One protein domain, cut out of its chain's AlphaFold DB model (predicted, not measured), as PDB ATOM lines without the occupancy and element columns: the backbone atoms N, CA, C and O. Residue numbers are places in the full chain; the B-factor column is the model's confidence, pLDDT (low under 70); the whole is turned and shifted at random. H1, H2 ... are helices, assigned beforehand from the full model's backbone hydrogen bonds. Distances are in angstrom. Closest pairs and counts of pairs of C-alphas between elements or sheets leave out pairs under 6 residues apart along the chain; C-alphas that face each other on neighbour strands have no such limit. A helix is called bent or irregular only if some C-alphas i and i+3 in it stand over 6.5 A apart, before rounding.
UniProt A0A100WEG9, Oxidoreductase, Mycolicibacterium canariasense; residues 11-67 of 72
ATOM      1  N   ALA A  11      -9.468  -3.246   2.769       70.50
ATOM      2  CA  ALA A  11     -10.039  -2.322   3.751       70.50
ATOM      3  C   ALA A  11      -9.061  -1.208   4.192       70.50
ATOM      4  O   ALA A  11      -9.493  -0.113   4.556       70.50
ATOM      5  N   TYR A  12      -7.749  -1.459   4.119       65.62
ATOM      6  CA  TYR A  12      -6.706  -0.469   4.408       65.62
ATOM      7  C   TYR A  12      -6.344   0.402   3.198       65.62
ATOM      8  O   TYR A  12      -5.572   1.348   3.350       65.62
ATOM      9  N   ALA A  13      -6.881   0.118   2.007       67.88
ATOM     10  CA  ALA A  13      -6.688   0.974   0.846       67.88
ATOM     11  C   ALA A  13      -7.480   2.279   1.042       67.88
ATOM     12  O   ALA A  13      -8.706   2.264   1.170       67.88
ATOM     13  N   GLY A  14      -6.748   3.395   1.135       64.19
ATOM     14  CA  GLY A  14      -7.234   4.782   1.150       64.19
ATOM     15  C   GLY A  14      -8.128   5.109  -0.054       64.19
ATOM     16  O   GLY A  14      -7.865   4.555  -1.115       64.19
ATOM     17  N   PRO A  15      -9.122   6.027   0.026       63.38
ATOM     18  CA  PRO A  15      -9.452   6.788  -1.179       63.38
ATOM     19  C   PRO A  15      -8.177   7.477  -1.686       63.38
ATOM     20  O   PRO A  15      -7.303   7.793  -0.871       63.38
ATOM     21  N   ASP A  16      -8.087   7.719  -2.995       63.47
ATOM     22  CA  ASP A  16      -6.987   8.461  -3.626       63.47
ATOM     23  C   ASP A  16      -7.008   9.932  -3.175       63.47
ATOM     24  O   ASP A  16      -7.415  10.848  -3.889       63.47
ATOM     25  N   LEU A  17      -6.614  10.163  -1.927       65.19
ATOM     26  CA  LEU A  17      -6.298  11.476  -1.405       65.19
ATOM     27  C   LEU A  17      -4.871  11.783  -1.848       65.19
ATOM     28  O   LEU A  17      -3.951  11.024  -1.547       65.19
ATOM     29  N   TYR A  18      -4.684  12.908  -2.535       71.38
ATOM     30  CA  TYR A  18      -3.364  13.456  -2.859       71.38
ATOM     31  C   TYR A  18      -2.696  14.017  -1.593       71.38
ATOM     32  O   TYR A  18      -2.499  15.221  -1.449       71.38
ATOM     33  N   LEU A  19      -2.413  13.139  -0.633       73.69
ATOM     34  CA  LEU A  19      -1.791  13.431   0.652       73.69
ATOM     35  C   LEU A  19      -0.667  12.423   0.897       73.69
ATOM     36  O   LEU A  19      -0.762  11.263   0.494       73.69
ATOM     37  N   ASP A  20       0.371  12.842   1.617       77.62
ATOM     38  CA  ASP A  20       1.409  11.921   2.074       77.62
ATOM     39  C   ASP A  20       0.820  10.848   3.004       77.62
ATOM     40  O   ASP A  20      -0.144  11.089   3.736       77.62
ATOM     41  N   ALA A  21       1.423   9.654   3.009       73.62
ATOM     42  CA  ALA A  21       0.862   8.466   3.663       73.62
ATOM     43  C   ALA A  21       0.398   8.668   5.128       73.62
ATOM     44  O   ALA A  21      -0.683   8.177   5.464       73.62
ATOM     45  N   PRO A  22       1.114   9.405   6.009       76.44
ATOM     46  CA  PRO A  22       0.623   9.668   7.364       76.44
ATOM     47  C   PRO A  22      -0.648  10.532   7.383       76.44
ATOM     48  O   PRO A  22      -1.553  10.291   8.182       76.44
ATOM     49  N   ALA A  23      -0.741  11.518   6.488       84.69
ATOM     50  CA  ALA A  23      -1.862  12.450   6.423       84.69
ATOM     51  C   ALA A  23      -3.148  11.779   5.909       84.69
ATOM     52  O   ALA A  23      -4.230  12.093   6.403       84.69
ATOM     53  N   VAL A  24      -3.042  10.804   4.994       84.06
ATOM     54  CA  VAL A  24      -4.190  10.006   4.512       84.06
ATOM     55  C   VAL A  24      -4.888   9.280   5.666       84.06
ATOM     56  O   VAL A  24      -6.118   9.296   5.755       84.06
ATOM     57  N   GLY A  25      -4.117   8.665   6.569       83.88
ATOM     58  CA  GLY A  25      -4.664   7.942   7.721       83.88
ATOM     59  C   GLY A  25      -5.410   8.862   8.688       83.88
ATOM     60  O   GLY A  25      -6.522   8.545   9.108       83.88
ATOM     61  N   VAL A  26      -4.835  10.033   8.979       90.12
ATOM     62  CA  VAL A  26      -5.478  11.049   9.826       90.12
ATOM     63  C   VAL A  26      -6.762  11.566   9.175       90.12
ATOM     64  O   VAL A  26      -7.805  11.589   9.823       90.12
ATOM     65  N   ALA A  27      -6.723  11.923   7.888       89.81
ATOM     66  CA  ALA A  27      -7.894  12.420   7.169       89.81
ATOM     67  C   ALA A  27      -9.053  11.408   7.175       89.81
ATOM     68  O   ALA A  27     -10.198  11.783   7.427       89.81
ATOM     69  N   ARG A  28      -8.755  10.117   6.967       87.25
ATOM     70  CA  ARG A  28      -9.751   9.039   7.049       87.25
ATOM     71  C   ARG A  28     -10.386   8.954   8.438       87.25
ATOM     72  O   ARG A  28     -11.608   8.896   8.521       87.25
ATOM     73  N   LEU A  29      -9.582   8.982   9.501       91.44
ATOM     74  CA  LEU A  29     -10.084   8.904  10.874       91.44
ATOM     75  C   LEU A  29     -11.052  10.055  11.187       91.44
ATOM     76  O   LEU A  29     -12.144   9.832  11.704       91.44
ATOM     77  N   TYR A  30     -10.689  11.286  10.815       94.25
ATOM     78  CA  TYR A  30     -11.565  12.443  11.013       94.25
ATOM     79  C   TYR A  30     -12.849  12.373  10.176       94.25
ATOM     80  O   TYR A  30     -13.902  12.802  10.646       94.25
ATOM     81  N   ALA A  31     -12.797  11.810   8.964       92.50
ATOM     82  CA  ALA A  31     -13.993  11.586   8.157       92.50
ATOM     83  C   ALA A  31     -14.956  10.580   8.813       92.50
ATOM     84  O   ALA A  31     -16.164  10.813   8.801       92.50
ATOM     85  N   GLN A  32     -14.428   9.511   9.423       93.75
ATOM     86  CA  GLN A  32     -15.227   8.533  10.169       93.75
ATOM     87  C   GLN A  32     -15.863   9.166  11.410       93.75
ATOM     88  O   GLN A  32     -17.074   9.080  11.566       93.75
ATOM     89  N   PHE A  33     -15.104   9.922  12.213       96.38
ATOM     90  CA  PHE A  33     -15.682  10.657  13.347       96.38
ATOM     91  C   PHE A  33     -16.798  11.615  12.916       96.38
ATOM     92  O   PHE A  33     -17.826  11.723  13.579       96.38
ATOM     93  N   ALA A  34     -16.617  12.315  11.795       96.62
ATOM     94  CA  ALA A  34     -17.641  13.212  11.278       96.62
ATOM     95  C   ALA A  34     -18.903  12.471  10.807       96.62
ATOM     96  O   ALA A  34     -19.977  13.067  10.847       96.62
ATOM     97  N   ALA A  35     -18.787  11.238  10.307       95.94
ATOM     98  CA  ALA A  35     -19.930  10.389   9.966       95.94
ATOM     99  C   ALA A  35     -20.633   9.891  11.236       95.94
ATOM    100  O   ALA A  35     -21.827  10.124  11.389       95.94
ATOM    101  N   ASP A  36     -19.878   9.371  12.207       97.44
ATOM    102  CA  ASP A  36     -20.407   8.895  13.492       97.44
ATOM    103  C   ASP A  36     -21.216   9.980  14.216       97.44
ATOM    104  O   ASP A  36     -22.322   9.732  14.695       97.44
ATOM    105  N   LEU A  37     -20.721  11.223  14.217       97.25
ATOM    106  CA  LEU A  37     -21.415  12.361  14.829       97.25
ATOM    107  C   LEU A  37     -22.675  12.810  14.073       97.25
ATOM    108  O   LEU A  37     -23.601  13.322  14.701       97.25
ATOM    109  N   ARG A  38     -22.702  12.694  12.740       98.12
ATOM    110  CA  ARG A  38     -23.830  13.166  11.912       98.12
ATOM    111  C   ARG A  38     -24.924  12.118  11.767       98.12
ATOM    112  O   ARG A  38     -26.101  12.460  11.828       98.12
ATOM    113  N   ASP A  39     -24.513  10.871  11.588       97.69
ATOM    114  CA  ASP A  39     -25.361   9.774  11.136       97.69
ATOM    115  C   ASP A  39     -25.600   8.738  12.250       97.69
ATOM    116  O   ASP A  39     -26.423   7.837  12.093       97.69
ATOM    117  N   GLY A  40     -24.920   8.873  13.398       96.12
ATOM    118  CA  GLY A  40     -25.032   7.947  14.527       96.12
ATOM    119  C   GLY A  40     -24.365   6.592  14.277       96.12
ATOM    120  O   GLY A  40     -24.733   5.605  14.916       96.12
ATOM    121  N   THR A  41     -23.426   6.527  13.329       94.81
ATOM    122  CA  THR A  41     -22.608   5.338  13.054       94.81
ATOM    123  C   THR A  41     -21.537   5.128  14.132       94.81
ATOM    124  O   THR A  41     -21.364   5.952  15.032       94.81
ATOM    125  N   ALA A  42     -20.840   3.992  14.066       94.38
ATOM    126  CA  ALA A  42     -19.737   3.641  14.963       94.38
ATOM    127  C   ALA A  42     -18.558   3.065  14.158       94.38
ATOM    128  O   ALA A  42     -18.045   1.986  14.457       94.38
ATOM    129  N   ASP A  43     -18.194   3.757  13.079       91.62
ATOM    130  CA  ASP A  43     -17.177   3.309  12.127       91.62
ATOM    131  C   ASP A  43     -15.763   3.725  12.544       91.62
ATOM    132  O   ASP A  43     -14.781   3.090  12.137       91.62
ATOM    133  N   ALA A  44     -15.622   4.805  13.319       94.38
ATOM    134  CA  ALA A  44     -14.328   5.210  13.833       94.38
ATOM    135  C   ALA A  44     -13.868   4.265  14.959       94.38
ATOM    136  O   ALA A  44     -14.659   3.889  15.827       94.38
ATOM    137  N   PRO A  45     -12.576   3.891  14.993       93.44
ATOM    138  CA  PRO A  45     -12.041   3.074  16.071       93.44
ATOM    139  C   PRO A  45     -12.145   3.804  17.414       93.44
ATOM    140  O   PRO A  45     -11.789   4.979  17.528       93.44
ATOM    141  N   ASP A  46     -12.572   3.077  18.440       94.25
ATOM    142  CA  ASP A  46     -12.737   3.578  19.799       94.25
ATOM    143  C   ASP A  46     -11.636   3.058  20.749       94.25
ATOM    144  O   ASP A  46     -10.609   2.495  20.344       94.25
ATOM    145  N   PHE A  47     -11.843   3.243  22.053       96.12
ATOM    146  CA  PHE A  47     -10.911   2.758  23.066       96.12
ATOM    147  C   PHE A  47     -10.868   1.232  23.193       96.12
ATOM    148  O   PHE A  47      -9.831   0.710  23.602       96.12
ATOM    149  N   ALA A  48     -11.932   0.508  22.835       96.19
ATOM    150  CA  ALA A  48     -11.894  -0.951  22.823       96.19
ATOM    151  C   ALA A  48     -10.928  -1.441  21.735       96.19
ATOM    152  O   ALA A  48     -10.058  -2.270  22.013       96.19
ATOM    153  N   VAL A  49     -10.972  -0.827  20.546       94.62
ATOM    154  CA  VAL A  49     -10.002  -1.099  19.468       94.62
ATOM    155  C   VAL A  49      -8.567  -0.796  19.919       94.62
ATOM    156  O   VAL A  49      -7.641  -1.567  19.648       94.62
ATOM    157  N   ALA A  50      -8.356   0.311  20.638       94.88
ATOM    158  CA  ALA A  50      -7.038   0.666  21.164       94.88
ATOM    159  C   ALA A  50      -6.527  -0.345  22.209       94.88
ATOM    160  O   ALA A  50      -5.352  -0.725  22.168       94.88
ATOM    161  N   LEU A  51      -7.401  -0.793  23.115       97.50
ATOM    162  CA  LEU A  51      -7.084  -1.775  24.150       97.50
ATOM    163  C   LEU A  51      -6.663  -3.114  23.541       97.50
ATOM    164  O   LEU A  51      -5.626  -3.659  23.921       97.50
ATOM    165  N   ASP A  52      -7.408  -3.611  22.555       96.44
ATOM    166  CA  ASP A  52      -7.076  -4.865  21.878       96.44
ATOM    167  C   ASP A  52      -5.726  -4.779  21.160       96.44
ATOM    168  O   ASP A  52      -4.911  -5.701  21.236       96.44
ATOM    169  N   ARG A  53      -5.412  -3.626  20.553       95.44
ATOM    170  CA  ARG A  53      -4.083  -3.395  19.973       95.44
ATOM    171  C   ARG A  53      -2.976  -3.433  21.028       95.44
ATOM    172  O   ARG A  53      -1.919  -4.000  20.758       95.44
ATOM    173  N   HIS A  54      -3.199  -2.862  22.209       97.19
ATOM    174  CA  HIS A  54      -2.200  -2.868  23.282       97.19
ATOM    175  C   HIS A  54      -1.972  -4.273  23.844       97.19
ATOM    176  O   HIS A  54      -0.819  -4.650  24.030       97.19
ATOM    177  N   ARG A  55      -3.025  -5.084  23.999       97.75
ATOM    178  CA  ARG A  55      -2.907  -6.499  24.399       97.75
ATOM    179  C   ARG A  55      -2.055  -7.310  23.426       97.75
ATOM    180  O   ARG A  55      -1.220  -8.105  23.841       97.75
ATOM    181  N   VAL A  56      -2.219  -7.080  22.120       97.56
ATOM    182  CA  VAL A  56      -1.381  -7.731  21.102       97.56
ATOM    183  C   VAL A  56       0.087  -7.333  21.249       97.56
ATOM    184  O   VAL A  56       0.963  -8.195  21.182       97.56
ATOM    185  N   LEU A  57       0.374  -6.044  21.453       97.69
ATOM    186  CA  LEU A  57       1.746  -5.570  21.652       97.69
ATOM    187  C   LEU A  57       2.361  -6.145  22.932       97.69
ATOM    188  O   LEU A  57       3.504  -6.589  22.908       97.69
ATOM    189  N   GLU A  58       1.591  -6.197  24.016       98.12
ATOM    190  CA  GLU A  58       2.001  -6.817  25.274       98.12
ATOM    191  C   GLU A  58       2.326  -8.303  25.093       98.12
ATOM    192  O   GLU A  58       3.398  -8.750  25.495       98.12
ATOM    193  N   ALA A  59       1.470  -9.060  24.403       97.81
ATOM    194  CA  ALA A  59       1.717 -10.466  24.094       97.81
ATOM    195  C   ALA A  59       2.989 -10.679  23.254       97.81
ATOM    196  O   ALA A  59       3.722 -11.644  23.476       97.81
ATOM    197  N   ILE A  60       3.286  -9.782  22.306       97.25
ATOM    198  CA  ILE A  60       4.538  -9.823  21.533       97.25
ATOM    199  C   ILE A  60       5.741  -9.587  22.449       97.25
ATOM    200  O   ILE A  60       6.711 -10.343  22.377       97.25
ATOM    201  N   THR A  61       5.675  -8.578  23.318       98.06
ATOM    202  CA  THR A  61       6.733  -8.285  24.295       98.06
ATOM    203  C   THR A  61       6.980  -9.485  25.208       98.06
ATOM    204  O   THR A  61       8.108  -9.961  25.302       98.06
ATOM    205  N   GLN A  62       5.922 -10.055  25.788       98.06
ATOM    206  CA  GLN A  62       6.015 -11.228  26.657       98.06
ATOM    207  C   GLN A  62       6.568 -12.461  25.926       98.06
ATOM    208  O   GLN A  62       7.380 -13.204  26.479       98.06
ATOM    209  N   ALA A  63       6.191 -12.683  24.663       97.88
ATOM    210  CA  ALA A  63       6.753 -13.773  23.868       97.88
ATOM    211  C   ALA A  63       8.257 -13.603  23.616       97.88
ATOM    212  O   ALA A  63       9.000 -14.584  23.656       97.88
ATOM    213  N   ALA A  64       8.708 -12.370  23.372       97.50
ATOM    214  CA  ALA A  64      10.119 -12.063  23.168       97.50
ATOM    215  C   ALA A  64      10.946 -12.246  24.453       97.50
ATOM    216  O   ALA A  64      12.057 -12.762  24.387       97.50
ATOM    217  N   GLU A  65      10.396 -11.865  25.609       98.06
ATOM    218  CA  GLU A  65      11.056 -11.999  26.916       98.06
ATOM    219  C   GLU A  65      11.143 -13.456  27.389       98.06
ATOM    220  O   GLU A  65      12.165 -13.883  27.924       98.06
ATOM    221  N   THR A  66      10.075 -14.231  27.187       97.56
ATOM    222  CA  THR A  66       9.958 -15.595  27.732       97.56
ATOM    223  C   THR A  66      10.383 -16.690  26.758       97.56
ATOM    224  O   THR A  66      10.621 -17.822  27.170       97.56
ATOM    225  N   GLY A  67      10.430 -16.398  25.456       97.38
ATOM    226  CA  GLY A  67      10.597 -17.410  24.411       97.38
ATOM    227  C   GLY A  67       9.372 -18.315  24.212       97.38
ATOM    228  O   GLY A  67       9.454 -19.299  23.473       97.38
TER     229      GLY A  67
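AT A GLANCE: This is residues 11 to 67 of the 72 residues of the protein "Oxidoreductase" of Mycolicibacterium canariasense (UniProt A0A100WEG9). Look first for the longest helix, H2, which sticks out with residues 46 to 67 as a free arm from a body of 35 residues that holds H1, the stretch before it and residues 40 to 45 after it. The link, residues 40 to 46, leads from the last residue of H1 over to the first of H2, and the two helices are apart. The printed part has 57 residues with two named helices, H1 then H2 along the chain, and no named strand; the class is all helix. The whole is only just extended, close to loose, with a radius of gyration of the C-alphas of 15.6 A, and its spans of 46 by 28 by 16 A make an outline that is only just flat.

HOW THE PARTS SIT: Begin at H2, residues 47 to 66, and you will find that residues 46 to 67 stand free, with no C-alpha 8 or more residues away along the chain within 10 A. Go back through the short link of 7 residues to H1, residues 21 to 39. H1 and H2 are apart, with no C-alpha of the one within 8 A of the other. On the backbone of H2 every O i to N i+4 pair is within hydrogen-bond range; in H1 it is 14 of 15.

IN THESE COORDINATES: Find C-alpha 47 at (-10.911, 2.758, 23.066); from there H2 runs 28.2 A to C-alpha 66 at (9.958, -15.595, 27.732). Then find C-alpha 21 at (0.862, 8.466, 3.663), where H1 begins; it runs 27.3 A to C-alpha 39. Neither helix is bent.

THE WHOLE: The two C-alphas farthest apart are those of Arg 38 and Gly 67, at 47.7 A. Without the free stretch, the body of 35 residues spans 29 by 16 by 14 A. The printed part has no cut. In the B-factor column the mean pLDDT of the printed part is 89.5, and residues 12 to 17 are under 70.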